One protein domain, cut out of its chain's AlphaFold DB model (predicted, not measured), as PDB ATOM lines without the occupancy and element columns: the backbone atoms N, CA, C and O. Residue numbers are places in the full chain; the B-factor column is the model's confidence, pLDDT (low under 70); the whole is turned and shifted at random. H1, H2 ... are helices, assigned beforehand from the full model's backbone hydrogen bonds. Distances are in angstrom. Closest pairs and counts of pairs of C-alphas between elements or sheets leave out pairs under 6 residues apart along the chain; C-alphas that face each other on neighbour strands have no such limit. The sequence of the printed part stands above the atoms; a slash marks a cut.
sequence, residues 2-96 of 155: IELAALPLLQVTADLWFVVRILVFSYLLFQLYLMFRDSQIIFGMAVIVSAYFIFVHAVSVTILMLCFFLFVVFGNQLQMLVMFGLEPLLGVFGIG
ATOM      1  N   ILE A   2     -22.355  65.663  -4.144       55.34
ATOM      2  CA  ILE A   2     -21.262  64.679  -4.322       55.34
ATOM      3  C   ILE A   2     -20.868  64.518  -5.809       55.34
ATOM      4  O   ILE A   2     -19.719  64.222  -6.113       55.34
ATOM      5  N   GLU A   3     -21.770  64.814  -6.749       53.09
ATOM      6  CA  GLU A   3     -21.508  64.655  -8.191       53.09
ATOM      7  C   GLU A   3     -20.524  65.679  -8.785       53.09
ATOM      8  O   GLU A   3     -19.847  65.374  -9.762       53.09
ATOM      9  N   LEU A   4     -20.372  66.869  -8.185       54.91
ATOM     10  CA  LEU A   4     -19.484  67.908  -8.730       54.91
ATOM     11  C   LEU A   4     -17.989  67.615  -8.501       54.91
ATOM     12  O   LEU A   4     -17.150  68.086  -9.261       54.91
ATOM     13  N   ALA A   5     -17.650  66.826  -7.476       57.09
ATOM     14  CA  ALA A   5     -16.264  66.480  -7.147       57.09
ATOM     15  C   ALA A   5     -15.722  65.287  -7.959       57.09
ATOM     16  O   ALA A   5     -14.510  65.092  -8.028       57.09
ATOM     17  N   ALA A   6     -16.597  64.499  -8.596       57.84
ATOM     18  CA  ALA A   6     -16.205  63.326  -9.380       57.84
ATOM     19  C   ALA A   6     -15.713  63.679 -10.798       57.84
ATOM     20  O   ALA A   6     -14.876  62.970 -11.349       57.84
ATOM     21  N   LEU A   7     -16.190  64.790 -11.370       60.41
ATOM     22  CA  LEU A   7     -15.801  65.285 -12.697       60.41
ATOM     23  C   LEU A   7     -14.290  65.543 -12.864       60.41
ATOM     24  O   LEU A   7     -13.717  65.010 -13.816       60.41
ATOM     25  N   PRO A   8     -13.609  66.282 -11.962       65.94
ATOM     26  CA  PRO A   8     -12.168  66.491 -12.091       65.94
ATOM     27  C   PRO A   8     -11.379  65.188 -11.905       65.94
ATOM     28  O   PRO A   8     -10.362  64.985 -12.557       65.94
ATOM     29  N   LEU A   9     -11.863  64.268 -11.065       62.16
ATOM     30  CA  LEU A   9     -11.204  62.985 -10.809       62.16
ATOM     31  C   LEU A   9     -11.325  62.030 -12.013       62.16
ATOM     32  O   LEU A   9     -10.372  61.324 -12.346       62.16
ATOM     33  N   LEU A  10     -12.462  62.064 -12.716       62.69
ATOM     34  CA  LEU A  10     -12.684  61.391 -14.003       62.69
ATOM     35  C   LEU A  10     -11.810  61.959 -15.130       62.69
ATOM     36  O   LEU A  10     -11.269  61.192 -15.923       62.69
ATOM     37  N   GLN A  11     -11.622  63.280 -15.188       67.12
ATOM     38  CA  GLN A  11     -10.700  63.896 -16.151       67.12
ATOM     39  C   GLN A  11      -9.246  63.515 -15.878       67.12
ATOM     40  O   GLN A  11      -8.564  63.042 -16.779       67.12
ATOM     41  N   VAL A  12      -8.793  63.619 -14.625       71.12
ATOM     42  CA  VAL A  12      -7.421  63.244 -14.244       71.12
ATOM     43  C   VAL A  12      -7.147  61.765 -14.536       71.12
ATOM     44  O   VAL A  12      -6.067  61.418 -15.011       71.12
ATOM     45  N   THR A  13      -8.116  60.878 -14.297       72.00
ATOM     46  CA  THR A  13      -7.964  59.451 -14.627       72.00
ATOM     47  C   THR A  13      -7.963  59.187 -16.130       72.00
ATOM     48  O   THR A  13      -7.193  58.337 -16.578       72.00
ATOM     49  N   ALA A  14      -8.758  59.915 -16.919       70.69
ATOM     50  CA  ALA A  14      -8.743  59.818 -18.378       70.69
ATOM     51  C   ALA A  14      -7.413  60.309 -18.978       70.69
ATOM     52  O   ALA A  14      -6.835  59.629 -19.832       70.69
ATOM     53  N   ASP A  15      -6.888  61.429 -18.480       72.25
ATOM     54  CA  ASP A  15      -5.601  61.990 -18.900       72.25
ATOM     55  C   ASP A  15      -4.443  61.057 -18.533       72.25
ATOM     56  O   ASP A  15      -3.582  60.764 -19.367       72.25
ATOM     57  N   LEU A  16      -4.452  60.500 -17.316       74.62
ATOM     58  CA  LEU A  16      -3.464  59.507 -16.890       74.62
ATOM     59  C   LEU A  16      -3.492  58.271 -17.802       74.62
ATOM     60  O   LEU A  16      -2.442  57.784 -18.224       74.62
ATOM     61  N   TRP A  17      -4.683  57.788 -18.159       68.81
ATOM     62  CA  TRP A  17      -4.847  56.665 -19.085       68.81
ATOM     63  C   TRP A  17      -4.281  56.953 -20.477       68.81
ATOM     64  O   TRP A  17      -3.691  56.068 -21.099       68.81
ATOM     65  N   PHE A  18      -4.436  58.179 -20.970       74.81
ATOM     66  CA  PHE A  18      -3.867  58.602 -22.246       74.81
ATOM     67  C   PHE A  18      -2.333  58.648 -22.201       74.81
ATOM     68  O   PHE A  18      -1.674  58.084 -23.079       74.81
ATOM     69  N   VAL A  19      -1.758  59.229 -21.143       79.69
ATOM     70  CA  VAL A  19      -0.300  59.287 -20.940       79.69
ATOM     71  C   VAL A  19       0.303  57.884 -20.864       79.69
ATOM     72  O   VAL A  19       1.298  57.602 -21.533       79.69
ATOM     73  N   VAL A  20      -0.326  56.972 -20.115       78.19
ATOM     74  CA  VAL A  20       0.122  55.574 -20.014       78.19
ATOM     75  C   VAL A  20       0.120  54.893 -21.385       78.19
ATOM     76  O   VAL A  20       1.079  54.198 -21.716       78.19
ATOM     77  N   ARG A  21      -0.897  55.124 -22.227       73.31
ATOM     78  CA  ARG A  21      -0.948  54.560 -23.589       73.31
ATOM     79  C   ARG A  21       0.188  55.062 -24.474       73.31
ATOM     80  O   ARG A  21       0.784  54.257 -25.186       73.31
ATOM     81  N   ILE A  22       0.514  56.353 -24.410       80.00
ATOM     82  CA  ILE A  22       1.646  56.922 -25.157       80.00
ATOM     83  C   ILE A  22       2.963  56.296 -24.693       80.00
ATOM     84  O   ILE A  22       3.791  55.920 -25.521       80.00
ATOM     85  N   LEU A  23       3.147  56.142 -23.381       80.94
ATOM     86  CA  LEU A  23       4.370  55.582 -22.808       80.94
ATOM     87  C   LEU A  23       4.545  54.108 -23.213       80.94
ATOM     88  O   LEU A  23       5.617  53.716 -23.676       80.94
ATOM     89  N   VAL A  24       3.472  53.315 -23.139       78.94
ATOM     90  CA  VAL A  24       3.451  51.915 -23.597       78.94
ATOM     91  C   VAL A  24       3.717  51.813 -25.101       78.94
ATOM     92  O   VAL A  24       4.525  50.982 -25.517       78.94
ATOM     93  N   PHE A  25       3.095  52.668 -25.918       80.50
ATOM     94  CA  PHE A  25       3.338  52.705 -27.364       80.50
ATOM     95  C   PHE A  25       4.802  53.028 -27.673       80.50
ATOM     96  O   PHE A  25       5.436  52.311 -28.443       80.50
ATOM     97  N   SER A  26       5.366  54.048 -27.024       83.06
ATOM     98  CA  SER A  26       6.769  54.430 -27.196       83.06
ATOM     99  C   SER A  26       7.721  53.299 -26.805       83.06
ATOM    100  O   SER A  26       8.707  53.056 -27.500       83.06
ATOM    101  N   TYR A  27       7.429  52.591 -25.711       83.38
ATOM    102  CA  TYR A  27       8.225  51.449 -25.272       83.38
ATOM    103  C   TYR A  27       8.157  50.280 -26.265       83.38
ATOM    104  O   TYR A  27       9.187  49.710 -26.623       83.38
ATOM    105  N   LEU A  28       6.963  49.942 -26.759       80.94
ATOM    106  CA  LEU A  28       6.790  48.899 -27.772       80.94
ATOM    107  C   LEU A  28       7.491  49.252 -29.084       80.94
ATOM    108  O   LEU A  28       8.133  48.392 -29.678       80.94
ATOM    109  N   LEU A  29       7.419  50.512 -29.509       83.62
ATOM    110  CA  LEU A  29       8.073  50.986 -30.726       83.62
ATOM    111  C   LEU A  29       9.599  50.878 -30.607       83.62
ATOM    112  O   LEU A  29      10.257  50.409 -31.534       83.62
ATOM    113  N   PHE A  30      10.151  51.211 -29.437       85.75
ATOM    114  CA  PHE A  30      11.567  51.001 -29.133       85.75
ATOM    115  C   PHE A  30      11.966  49.517 -29.180       85.75
ATOM    116  O   PHE A  30      12.972  49.167 -29.796       85.75
ATOM    117  N   GLN A  31      11.165  48.627 -28.591       81.88
ATOM    118  CA  GLN A  31      11.428  47.183 -28.621       81.88
ATOM    119  C   GLN A  31      11.347  46.604 -30.040       81.88
ATOM    120  O   GLN A  31      12.228  45.850 -30.456       81.88
ATOM    121  N   LEU A  32      10.334  46.997 -30.818       83.31
ATOM    122  CA  LEU A  32      10.203  46.606 -32.223       83.31
ATOM    123  C   LEU A  32      11.386  47.100 -33.057       83.31
ATOM    124  O   LEU A  32      11.860  46.375 -33.930       83.31
ATOM    125  N   TYR A  33      11.887  48.302 -32.772       85.00
ATOM    126  CA  TYR A  33      13.065  48.841 -33.441       85.00
ATOM    127  C   TYR A  33      14.312  48.003 -33.152       85.00
ATOM    128  O   TYR A  33      15.040  47.661 -34.080       85.00
ATOM    129  N   LEU A  34      14.541  47.617 -31.892       84.56
ATOM    130  CA  LEU A  34      15.661  46.738 -31.543       84.56
ATOM    131  C   LEU A  34      15.542  45.360 -32.205       84.56
ATOM    132  O   LEU A  34      16.543  44.828 -32.678       84.56
ATOM    133  N   MET A  35      14.332  44.800 -32.268       79.44
ATOM    134  CA  MET A  35      14.084  43.466 -32.823       79.44
ATOM    135  C   MET A  35      14.222  43.412 -34.351       79.44
ATOM    136  O   MET A  35      14.701  42.417 -34.889       79.44
ATOM    137  N   PHE A  36      13.816  44.474 -35.053       86.94
ATOM    138  CA  PHE A  36      13.765  44.520 -36.519       86.94
ATOM    139  C   PHE A  36      14.710  45.557 -37.134       86.94
ATOM    140  O   PHE A  36      14.513  45.969 -38.278       86.94
ATOM    141  N   ARG A  37      15.759  45.956 -36.408       82.50
ATOM    142  CA  ARG A  37      16.756  46.942 -36.858       82.50
ATOM    143  C   ARG A  37      17.304  46.643 -38.259       82.50
ATOM    144  O   ARG A  37      17.496  47.567 -39.045       82.50
ATOM    145  N   ASP A  38      17.531  45.369 -38.563       85.12
ATOM    146  CA  ASP A  38      18.140  44.931 -39.823       85.12
ATOM    147  C   ASP A  38      17.123  44.767 -40.969       85.12
ATOM    148  O   ASP A  38      17.510  44.604 -42.124       85.12
ATOM    149  N   SER A  39      15.816  44.846 -40.683       86.88
ATOM    150  CA  SER A  39      14.748  44.701 -41.679       86.88
ATOM    151  C   SER A  39      13.687  45.793 -41.542       86.88
ATOM    152  O   SER A  39      12.664  45.643 -40.870       86.88
ATOM    153  N   GLN A  40      13.919  46.902 -42.248       84.62
ATOM    154  CA  GLN A  40      13.068  48.098 -42.204       84.62
ATOM    155  C   GLN A  40      11.622  47.840 -42.660       84.62
ATOM    156  O   GLN A  40      10.693  48.441 -42.127       84.62
ATOM    157  N   ILE A  41      11.415  46.928 -43.615       86.56
ATOM    158  CA  ILE A  41      10.075  46.586 -44.123       86.56
ATOM    159  C   ILE A  41       9.265  45.856 -43.045       86.56
ATOM    160  O   ILE A  41       8.106  46.191 -42.802       86.56
ATOM    161  N   ILE A  42       9.886  44.884 -42.368       85.00
ATOM    162  CA  ILE A  42       9.233  44.124 -41.296       85.00
ATOM    163  C   ILE A  42       8.966  45.038 -40.098       85.00
ATOM    164  O   ILE A  42       7.878  44.987 -39.529       85.00
ATOM    165  N   PHE A  43       9.904  45.935 -39.774       85.50
ATOM    166  CA  PHE A  43       9.698  46.969 -38.764       85.50
ATOM    167  C   PHE A  43       8.479  47.846 -39.086       85.50
ATOM    168  O   PHE A  43       7.593  47.985 -38.246       85.50
ATOM    169  N   GLY A  44       8.385  48.382 -40.307       82.06
ATOM    170  CA  GLY A  44       7.257  49.221 -40.725       82.06
ATOM    171  C   GLY A  44       5.908  48.505 -40.605       82.06
ATOM    172  O   GLY A  44       4.963  49.053 -40.037       82.06
ATOM    173  N   MET A  45       5.832  47.249 -41.055       86.81
ATOM    174  CA  MET A  45       4.626  46.424 -40.913       86.81
ATOM    175  C   MET A  45       4.278  46.169 -39.440       86.81
ATOM    176  O   MET A  45       3.120  46.309 -39.046       86.81
ATOM    177  N   ALA A  46       5.269  45.858 -38.602       83.88
ATOM    178  CA  ALA A  46       5.064  45.632 -37.175       83.88
ATOM    179  C   ALA A  46       4.598  46.899 -36.436       83.88
ATOM    180  O   ALA A  46       3.755  46.812 -35.540       83.88
ATOM    181  N   VAL A  47       5.080  48.082 -36.827       85.31
ATOM    182  CA  VAL A  47       4.621  49.372 -36.285       85.31
ATOM    183  C   VAL A  47       3.159  49.637 -36.650       85.31
ATOM    184  O   VAL A  47       2.373  50.006 -35.781       85.31
ATOM    185  N   ILE A  48       2.757  49.396 -37.901       84.56
ATOM    186  CA  ILE A  48       1.360  49.581 -38.333       84.56
ATOM    187  C   ILE A  48       0.428  48.637 -37.564       84.56
ATOM    188  O   ILE A  48      -0.607  49.061 -37.047       84.56
ATOM    189  N   VAL A  49       0.813  47.364 -37.445       84.62
ATOM    190  CA  VAL A  49       0.032  46.355 -36.721       84.62
ATOM    191  C   VAL A  49      -0.067  46.704 -35.234       84.62
ATOM    192  O   VAL A  49      -1.160  46.697 -34.671       84.62
ATOM    193  N   SER A  50       1.042  47.066 -34.587       79.94
ATOM    194  CA  SER A  50       1.044  47.439 -33.165       79.94
ATOM    195  C   SER A  50       0.246  48.717 -32.886       79.94
ATOM    196  O   SER A  50      -0.505  48.754 -31.909       79.94
ATOM    197  N   ALA A  51       0.317  49.722 -33.763       77.38
ATOM    198  CA  ALA A  51      -0.531  50.909 -33.685       77.38
ATOM    199  C   ALA A  51      -2.021  50.538 -33.779       77.38
ATOM    200  O   ALA A  51      -2.809  50.959 -32.932       77.38
ATOM    201  N   TYR A  52      -2.404  49.688 -34.740       81.94
ATOM    202  CA  TYR A  52      -3.780  49.203 -34.876       81.94
ATOM    203  C   TYR A  52      -4.276  48.512 -33.597       81.94
ATOM    204  O   TYR A  52      -5.345  48.848 -33.086       81.94
ATOM    205  N   PHE A  53      -3.478  47.610 -33.019       75.69
ATOM    206  CA  PHE A  53      -3.833  46.929 -31.771       75.69
ATOM    207  C   PHE A  53      -3.998  47.891 -30.590       75.69
ATOM    208  O   PHE A  53      -4.899  47.703 -29.773       75.69
ATOM    209  N   ILE A  54      -3.179  48.938 -30.503       73.31
ATOM    210  CA  ILE A  54      -3.256  49.920 -29.414       73.31
ATOM    211  C   ILE A  54      -4.473  50.829 -29.545       73.31
ATOM    212  O   ILE A  54      -5.069  51.170 -28.526       73.31
ATOM    213  N   PHE A  55      -4.887  51.192 -30.758       70.81
ATOM    214  CA  PHE A  55      -6.087  52.010 -30.945       70.81
ATOM    215  C   PHE A  55      -7.381  51.198 -30.821       70.81
ATOM    216  O   PHE A  55      -8.321  51.658 -30.175       70.81
ATOM    217  N   VAL A  56      -7.430  49.988 -31.383       76.19
ATOM    218  CA  VAL A  56      -8.653  49.163 -31.410       76.19
ATOM    219  C   VAL A  56      -8.845  48.377 -30.113       76.19
ATOM    220  O   VAL A  56      -9.961  48.247 -29.616       76.19
ATOM    221  N   HIS A  57      -7.758  47.883 -29.524       74.25
ATOM    222  CA  HIS A  57      -7.786  47.014 -28.349       74.25
ATOM    223  C   HIS A  57      -6.992  47.601 -27.180       74.25
ATOM    224  O   HIS A  57      -6.398  46.858 -26.398       74.25
ATOM    225  N   ALA A  58      -7.016  48.931 -27.029       63.62
ATOM    226  CA  ALA A  58      -6.250  49.661 -26.019       63.62
ATOM    227  C   ALA A  58      -6.332  49.020 -24.627       63.62
ATOM    228  O   ALA A  58      -5.309  48.792 -23.992       63.62
ATOM    229  N   VAL A  59      -7.552  48.680 -24.190       67.94
ATOM    230  CA  VAL A  59      -7.827  48.086 -22.874       67.94
ATOM    231  C   VAL A  59      -7.192  46.699 -22.751       67.94
ATOM    232  O   VAL A  59      -6.472  46.440 -21.786       67.94
ATOM    233  N   SER A  60      -7.393  45.830 -23.744       72.19
ATOM    234  CA  SER A  60      -6.834  44.474 -23.762       72.19
ATOM    235  C   SER A  60      -5.305  44.482 -23.807       72.19
ATOM    236  O   SER A  60      -4.680  43.686 -23.113       72.19
ATOM    237  N   VAL A  61      -4.698  45.409 -24.557       69.56
ATOM    238  CA  VAL A  61      -3.237  45.564 -24.637       69.56
ATOM    239  C   VAL A  61      -2.663  46.019 -23.297       69.56
ATOM    240  O   VAL A  61      -1.672  45.449 -22.851       69.56
ATOM    241  N   THR A  62      -3.296  46.974 -22.606       66.06
ATOM    242  CA  THR A  62      -2.862  47.361 -21.251       66.06
ATOM    243  C   THR A  62      -2.975  46.220 -20.250       66.06
ATOM    244  O   THR A  62      -2.054  46.035 -19.462       66.06
ATOM    245  N   ILE A  63      -4.054  45.429 -20.287       75.19
ATOM    246  CA  ILE A  63      -4.203  44.264 -19.401       75.19
ATOM    247  C   ILE A  63      -3.111  43.233 -19.703       75.19
ATOM    248  O   ILE A  63      -2.461  42.758 -18.780       75.19
ATOM    249  N   LEU A  64      -2.847  42.944 -20.980       75.56
ATOM    250  CA  LEU A  64      -1.766  42.046 -21.393       75.56
ATOM    251  C   LEU A  64      -0.392  42.544 -20.949       75.56
ATOM    252  O   LEU A  64       0.402  41.749 -20.459       75.56
ATOM    253  N   MET A  65      -0.113  43.842 -21.077       72.19
ATOM    254  CA  MET A  65       1.141  44.438 -20.611       72.19
ATOM    255  C   MET A  65       1.280  44.369 -19.092       72.19
ATOM    256  O   MET A  65       2.364  44.088 -18.595       72.19
ATOM    257  N   LEU A  66       0.192  44.586 -18.356       74.81
ATOM    258  CA  LEU A  66       0.181  44.515 -16.899       74.81
ATOM    259  C   LEU A  66       0.360  43.067 -16.429       74.81
ATOM    260  O   LEU A  66       1.187  42.808 -15.560       74.81
ATOM    261  N   CYS A  67      -0.313  42.109 -17.072       76.19
ATOM    262  CA  CYS A  67      -0.059  40.685 -16.882       76.19
ATOM    263  C   CYS A  67       1.390  40.331 -17.219       76.19
ATOM    264  O   CYS A  67       2.037  39.667 -16.422       76.19
ATOM    265  N   PHE A  68       1.932  40.795 -18.344       73.75
ATOM    266  CA  PHE A  68       3.321  40.548 -18.729       73.75
ATOM    267  C   PHE A  68       4.303  41.128 -17.709       73.75
ATOM    268  O   PHE A  68       5.234  40.449 -17.301       73.75
ATOM    269  N   PHE A  69       4.070  42.351 -17.235       71.56
ATOM    270  CA  PHE A  69       4.892  42.981 -16.208       71.56
ATOM    271  C   PHE A  69       4.832  42.203 -14.890       71.56
ATOM    272  O   PHE A  69       5.873  41.931 -14.296       71.56
ATOM    273  N   LEU A  70       3.641  41.760 -14.477       75.19
ATOM    274  CA  LEU A  70       3.484  40.848 -13.346       75.19
ATOM    275  C   LEU A  70       4.251  39.541 -13.590       75.19
ATOM    276  O   LEU A  70       5.012  39.125 -12.731       75.19
ATOM    277  N   PHE A  71       4.141  38.930 -14.766       71.81
ATOM    278  CA  PHE A  71       4.867  37.708 -15.111       71.81
ATOM    279  C   PHE A  71       6.380  37.893 -15.223       71.81
ATOM    280  O   PHE A  71       7.093  36.924 -15.025       71.81
ATOM    281  N   VAL A  72       6.900  39.081 -15.530       70.50
ATOM    282  CA  VAL A  72       8.350  39.337 -15.577       70.50
ATOM    283  C   VAL A  72       8.888  39.624 -14.177       70.50
ATOM    284  O   VAL A  72       9.884  39.033 -13.770       70.50
ATOM    285  N   VAL A  73       8.204  40.474 -13.408       72.56
ATOM    286  CA  VAL A  73       8.604  40.835 -12.038       72.56
ATOM    287  C   VAL A  73       8.437  39.652 -11.087       72.56
ATOM    288  O   VAL A  73       9.353  39.311 -10.341       72.56
ATOM    289  N   PHE A  74       7.290  38.977 -11.149       66.88
ATOM    290  CA  PHE A  74       7.035  37.747 -10.405       66.88
ATOM    291  C   PHE A  74       7.516  36.506 -11.151       66.88
ATOM    292  O   PHE A  74       7.414  35.414 -10.608       66.88
ATOM    293  N   GLY A  75       8.088  36.641 -12.348       62.12
ATOM    294  CA  GLY A  75       8.587  35.521 -13.145       62.12
ATOM    295  C   GLY A  75       9.660  34.736 -12.432       62.12
ATOM    296  O   GLY A  75       9.593  33.517 -12.393       62.12
ATOM    297  N   ASN A  76      10.586  35.429 -11.772       64.88
ATOM    298  CA  ASN A  76      11.620  34.771 -10.980       64.88
ATOM    299  C   ASN A  76      11.019  34.021  -9.773       64.88
ATOM    300  O   ASN A  76      11.475  32.938  -9.421       64.88
ATOM    301  N   GLN A  77       9.941  34.547  -9.177       64.12
ATOM    302  CA  GLN A  77       9.236  33.873  -8.081       64.12
ATOM    303  C   GLN A  77       8.352  32.717  -8.562       64.12
ATOM    304  O   GLN A  77       8.270  31.699  -7.887       64.12
ATOM    305  N   LEU A  78       7.738  32.828  -9.739       61.50
ATOM    306  CA  LEU A  78       6.999  31.751 -10.395       61.50
ATOM    307  C   LEU A  78       7.940  30.645 -10.866       61.50
ATOM    308  O   LEU A  78       7.626  29.477 -10.699       61.50
ATOM    309  N   GLN A  79       9.112  30.992 -11.393       61.94
ATOM    310  CA  GLN A  79      10.152  30.037 -11.760       61.94
ATOM    311  C   GLN A  79      10.669  29.312 -10.514       61.94
ATOM    312  O   GLN A  79      10.791  28.091 -10.535       61.94
ATOM    313  N   MET A  80      10.855  30.030  -9.401       62.81
ATOM    314  CA  MET A  80      11.157  29.432  -8.100       62.81
ATOM    315  C   MET A  80      10.013  28.537  -7.598       62.81
ATOM    316  O   MET A  80      10.269  27.428  -7.149       62.81
ATOM    317  N   LEU A  81       8.749  28.944  -7.732       69.00
ATOM    318  CA  LEU A  81       7.584  28.135  -7.350       69.00
ATOM    319  C   LEU A  81       7.445  26.872  -8.215       69.00
ATOM    320  O   LEU A  81       7.075  25.819  -7.715       69.00
ATOM    321  N   VAL A  82       7.748  26.950  -9.508       62.72
ATOM    322  CA  VAL A  82       7.736  25.792 -10.409       62.72
ATOM    323  C   VAL A  82       8.884  24.844 -10.051       62.72
ATOM    324  O   VAL A  82       8.665  23.642  -9.920       62.72
ATOM    325  N   MET A  83      10.080  25.374  -9.806       61.44
ATOM    326  CA  MET A  83      11.264  24.582  -9.464       61.44
ATOM    327  C   MET A  83      11.165  23.948  -8.062       61.44
ATOM    328  O   MET A  83      11.528  22.797  -7.868       61.44
ATOM    329  N   PHE A  84      10.592  24.641  -7.076       63.44
ATOM    330  CA  PHE A  84      10.434  24.110  -5.713       63.44
ATOM    331  C   PHE A  84       9.079  23.445  -5.442       63.44
ATOM    332  O   PHE A  84       8.971  22.668  -4.500       63.44
ATOM    333  N   GLY A  85       8.043  23.738  -6.226       64.31
ATOM    334  CA  GLY A  85       6.685  23.231  -6.018       64.31
ATOM    335  C   GLY A  85       6.270  22.152  -7.014       64.31
ATOM    336  O   GLY A  85       5.673  21.157  -6.613       64.31
ATOM    337  N   LEU A  86       6.601  22.306  -8.301       60.81
ATOM    338  CA  LEU A  86       6.226  21.343  -9.345       60.81
ATOM    339  C   LEU A  86       7.314  20.300  -9.608       60.81
ATOM    340  O   LEU A  86       6.980  19.148  -9.864       60.81
ATOM    341  N   GLU A  87       8.596  20.649  -9.508       59.16
ATOM    342  CA  GLU A  87       9.700  19.703  -9.731       59.16
ATOM    343  C   GLU A  87       9.730  18.521  -8.735       59.16
ATOM    344  O   GLU A  87       9.941  17.393  -9.180       59.16
ATOM    345  N   PRO A  88       9.429  18.685  -7.426       58.81
ATOM    346  CA  PRO A  88       9.319  17.544  -6.512       58.81
ATOM    347  C   PRO A  88       8.119  16.646  -6.839       58.81
ATOM    348  O   PRO A  88       8.205  15.427  -6.715       58.81
ATOM    349  N   LEU A  89       7.010  17.237  -7.299       60.78
ATOM    350  CA  LEU A  89       5.814  16.499  -7.710       60.78
ATOM    351  C   LEU A  89       6.040  15.744  -9.029       60.78
ATOM    352  O   LEU A  89       5.633  14.593  -9.152       60.78
ATOM    353  N   LEU A  90       6.742  16.342  -9.993       54.53
ATOM    354  CA  LEU A  90       7.085  15.722 -11.279       54.53
ATOM    355  C   LEU A  90       8.275  14.751 -11.179       54.53
ATOM    356  O   LEU A  90       8.377  13.825 -11.986       54.53
ATOM    357  N   GLY A  91       9.126  14.893 -10.160       50.19
ATOM    358  CA  GLY A  91      10.185  13.940  -9.819       50.19
ATOM    359  C   GLY A  91       9.644  12.567  -9.407       50.19
ATOM    360  O   GLY A  91      10.240  11.549  -9.758       50.19
ATOM    361  N   VAL A  92       8.468  12.518  -8.767       49.91
ATOM    362  CA  VAL A  92       7.741  11.264  -8.479       49.91
ATOM    363  C   VAL A  92       7.207  10.608  -9.764       49.91
ATOM    364  O   VAL A  92       7.104   9.387  -9.835       49.91
ATOM    365  N   PHE A  93       6.937  11.397 -10.811       49.72
ATOM    366  CA  PHE A  93       6.441  10.925 -12.111       49.72
ATOM    367  C   PHE A  93       7.541  10.665 -13.161       49.72
ATOM    368  O   PHE A  93       7.237  10.357 -14.313       49.72
ATOM    369  N   GLY A  94       8.824  10.713 -12.780       49.38
ATOM    370  CA  GLY A  94       9.916  10.145 -13.583       49.38
ATOM    371  C   GLY A  94      10.435  10.999 -14.746       49.38
ATOM    372  O   GLY A  94      11.225  10.501 -15.547       49.38
ATOM    373  N   ILE A  95      10.074  12.281 -14.835       49.72
ATOM    374  CA  ILE A  95      10.604  13.197 -15.856       49.72
ATOM    375  C   ILE A  95      11.616  14.138 -15.188       49.72
ATOM    376  O   ILE A  95      11.276  15.229 -14.757       49.72
ATOM    377  N   GLY A  96      12.875  13.703 -15.077       45.84
ATOM    378  CA  GLY A  96      14.005  14.636 -14.941       45.84
ATOM    379  C   GLY A  96      15.010  14.386 -13.814       45.84
ATOM    380  O   GLY A  96      16.199  14.560 -14.058       45.84
TER     381      GLY A  96
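Overview. This is residues 2 to 96 of the 155 residues of an uncharacterized protein of Candidatus Micrarchaeota archaeon (UniProt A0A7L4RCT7). Look first at a helical hairpin with one overlong leg: the long helix H1 has H2 folded back beside its later part, while residues 2 to 16 stick out free. From the end of H2, near the middle of H1, H3 and then H4 lead away as a cornered arm, whose far part, H4, has no other helix beside it. The printed part has 95 residues with four named helices, H1, H2, H3 and H4 in chain order, and no named strand; its class is all helix. It is extended, with a radius of gyration of the C-alphas of 20.3 A, and flat, spanning 62 by 50 by 18 A.

Arrangement. Start with H1, residues 3 to 35, the longest helix. H2, residues 40 to 56, touches H1, which touches it with residues 21 to 33 alone; the closest C-alphas, of Leu 32 and Phe 43, are 6.6 A apart. The two run opposite ways at a shallow tilt of 18 degrees and form a helical hairpin. Next look at H3, residues 58 to 73, which is close to H1 but not clearly touching: the closest C-alphas, of Arg 21 and Ala 58, are 7.6 A apart, at a steep tilt of 66 degrees. H3 is also close to H2 but not clearly touching, with the C-alphas of Ile 54 and Val 61 closest at 6.5 A; their steep tilt of 69.7 degrees is only just short of about perpendicular. H4, residues 75 to 92, is close to H3 but not clearly touching: the closest C-alphas, of Phe 71 and Leu 78, are 7.9 A apart, at a steep tilt of 66 degrees. H4 is apart from H1 and H2. In H2 and H3 every O i to N i+4 pair is within hydrogen-bond range; in H1 26 of 29 are, and in H4 10 of 14.

Along the chain. Find C-alpha 3 at (-21.508, 64.655, -8.191); from there H1 runs 48.2 A to C-alpha 35 at (14.084, 43.466, -32.823). H2 runs 24.3 A from Gln 40 to Val 56, and H3 22.2 A from Ala 58 to Val 73. H4 runs 24.7 A from Gly 75 to C-alpha 92 at (7.741, 11.264, -8.479), with a kink of 27 degrees near residue 85.

Size, cuts and confidence. The two C-alphas farthest apart, of Leu 4 and Gly 94, are 65.0 A from each other. The printed part has no cut, and the three links between helices are tight. Residues 72 to 78, 80 to 86 and 88 to 94 stand free. The mean pLDDT of the printed part is 71.4; among the 38 residues under 70 are residues 2 to 11 and 74 to 96.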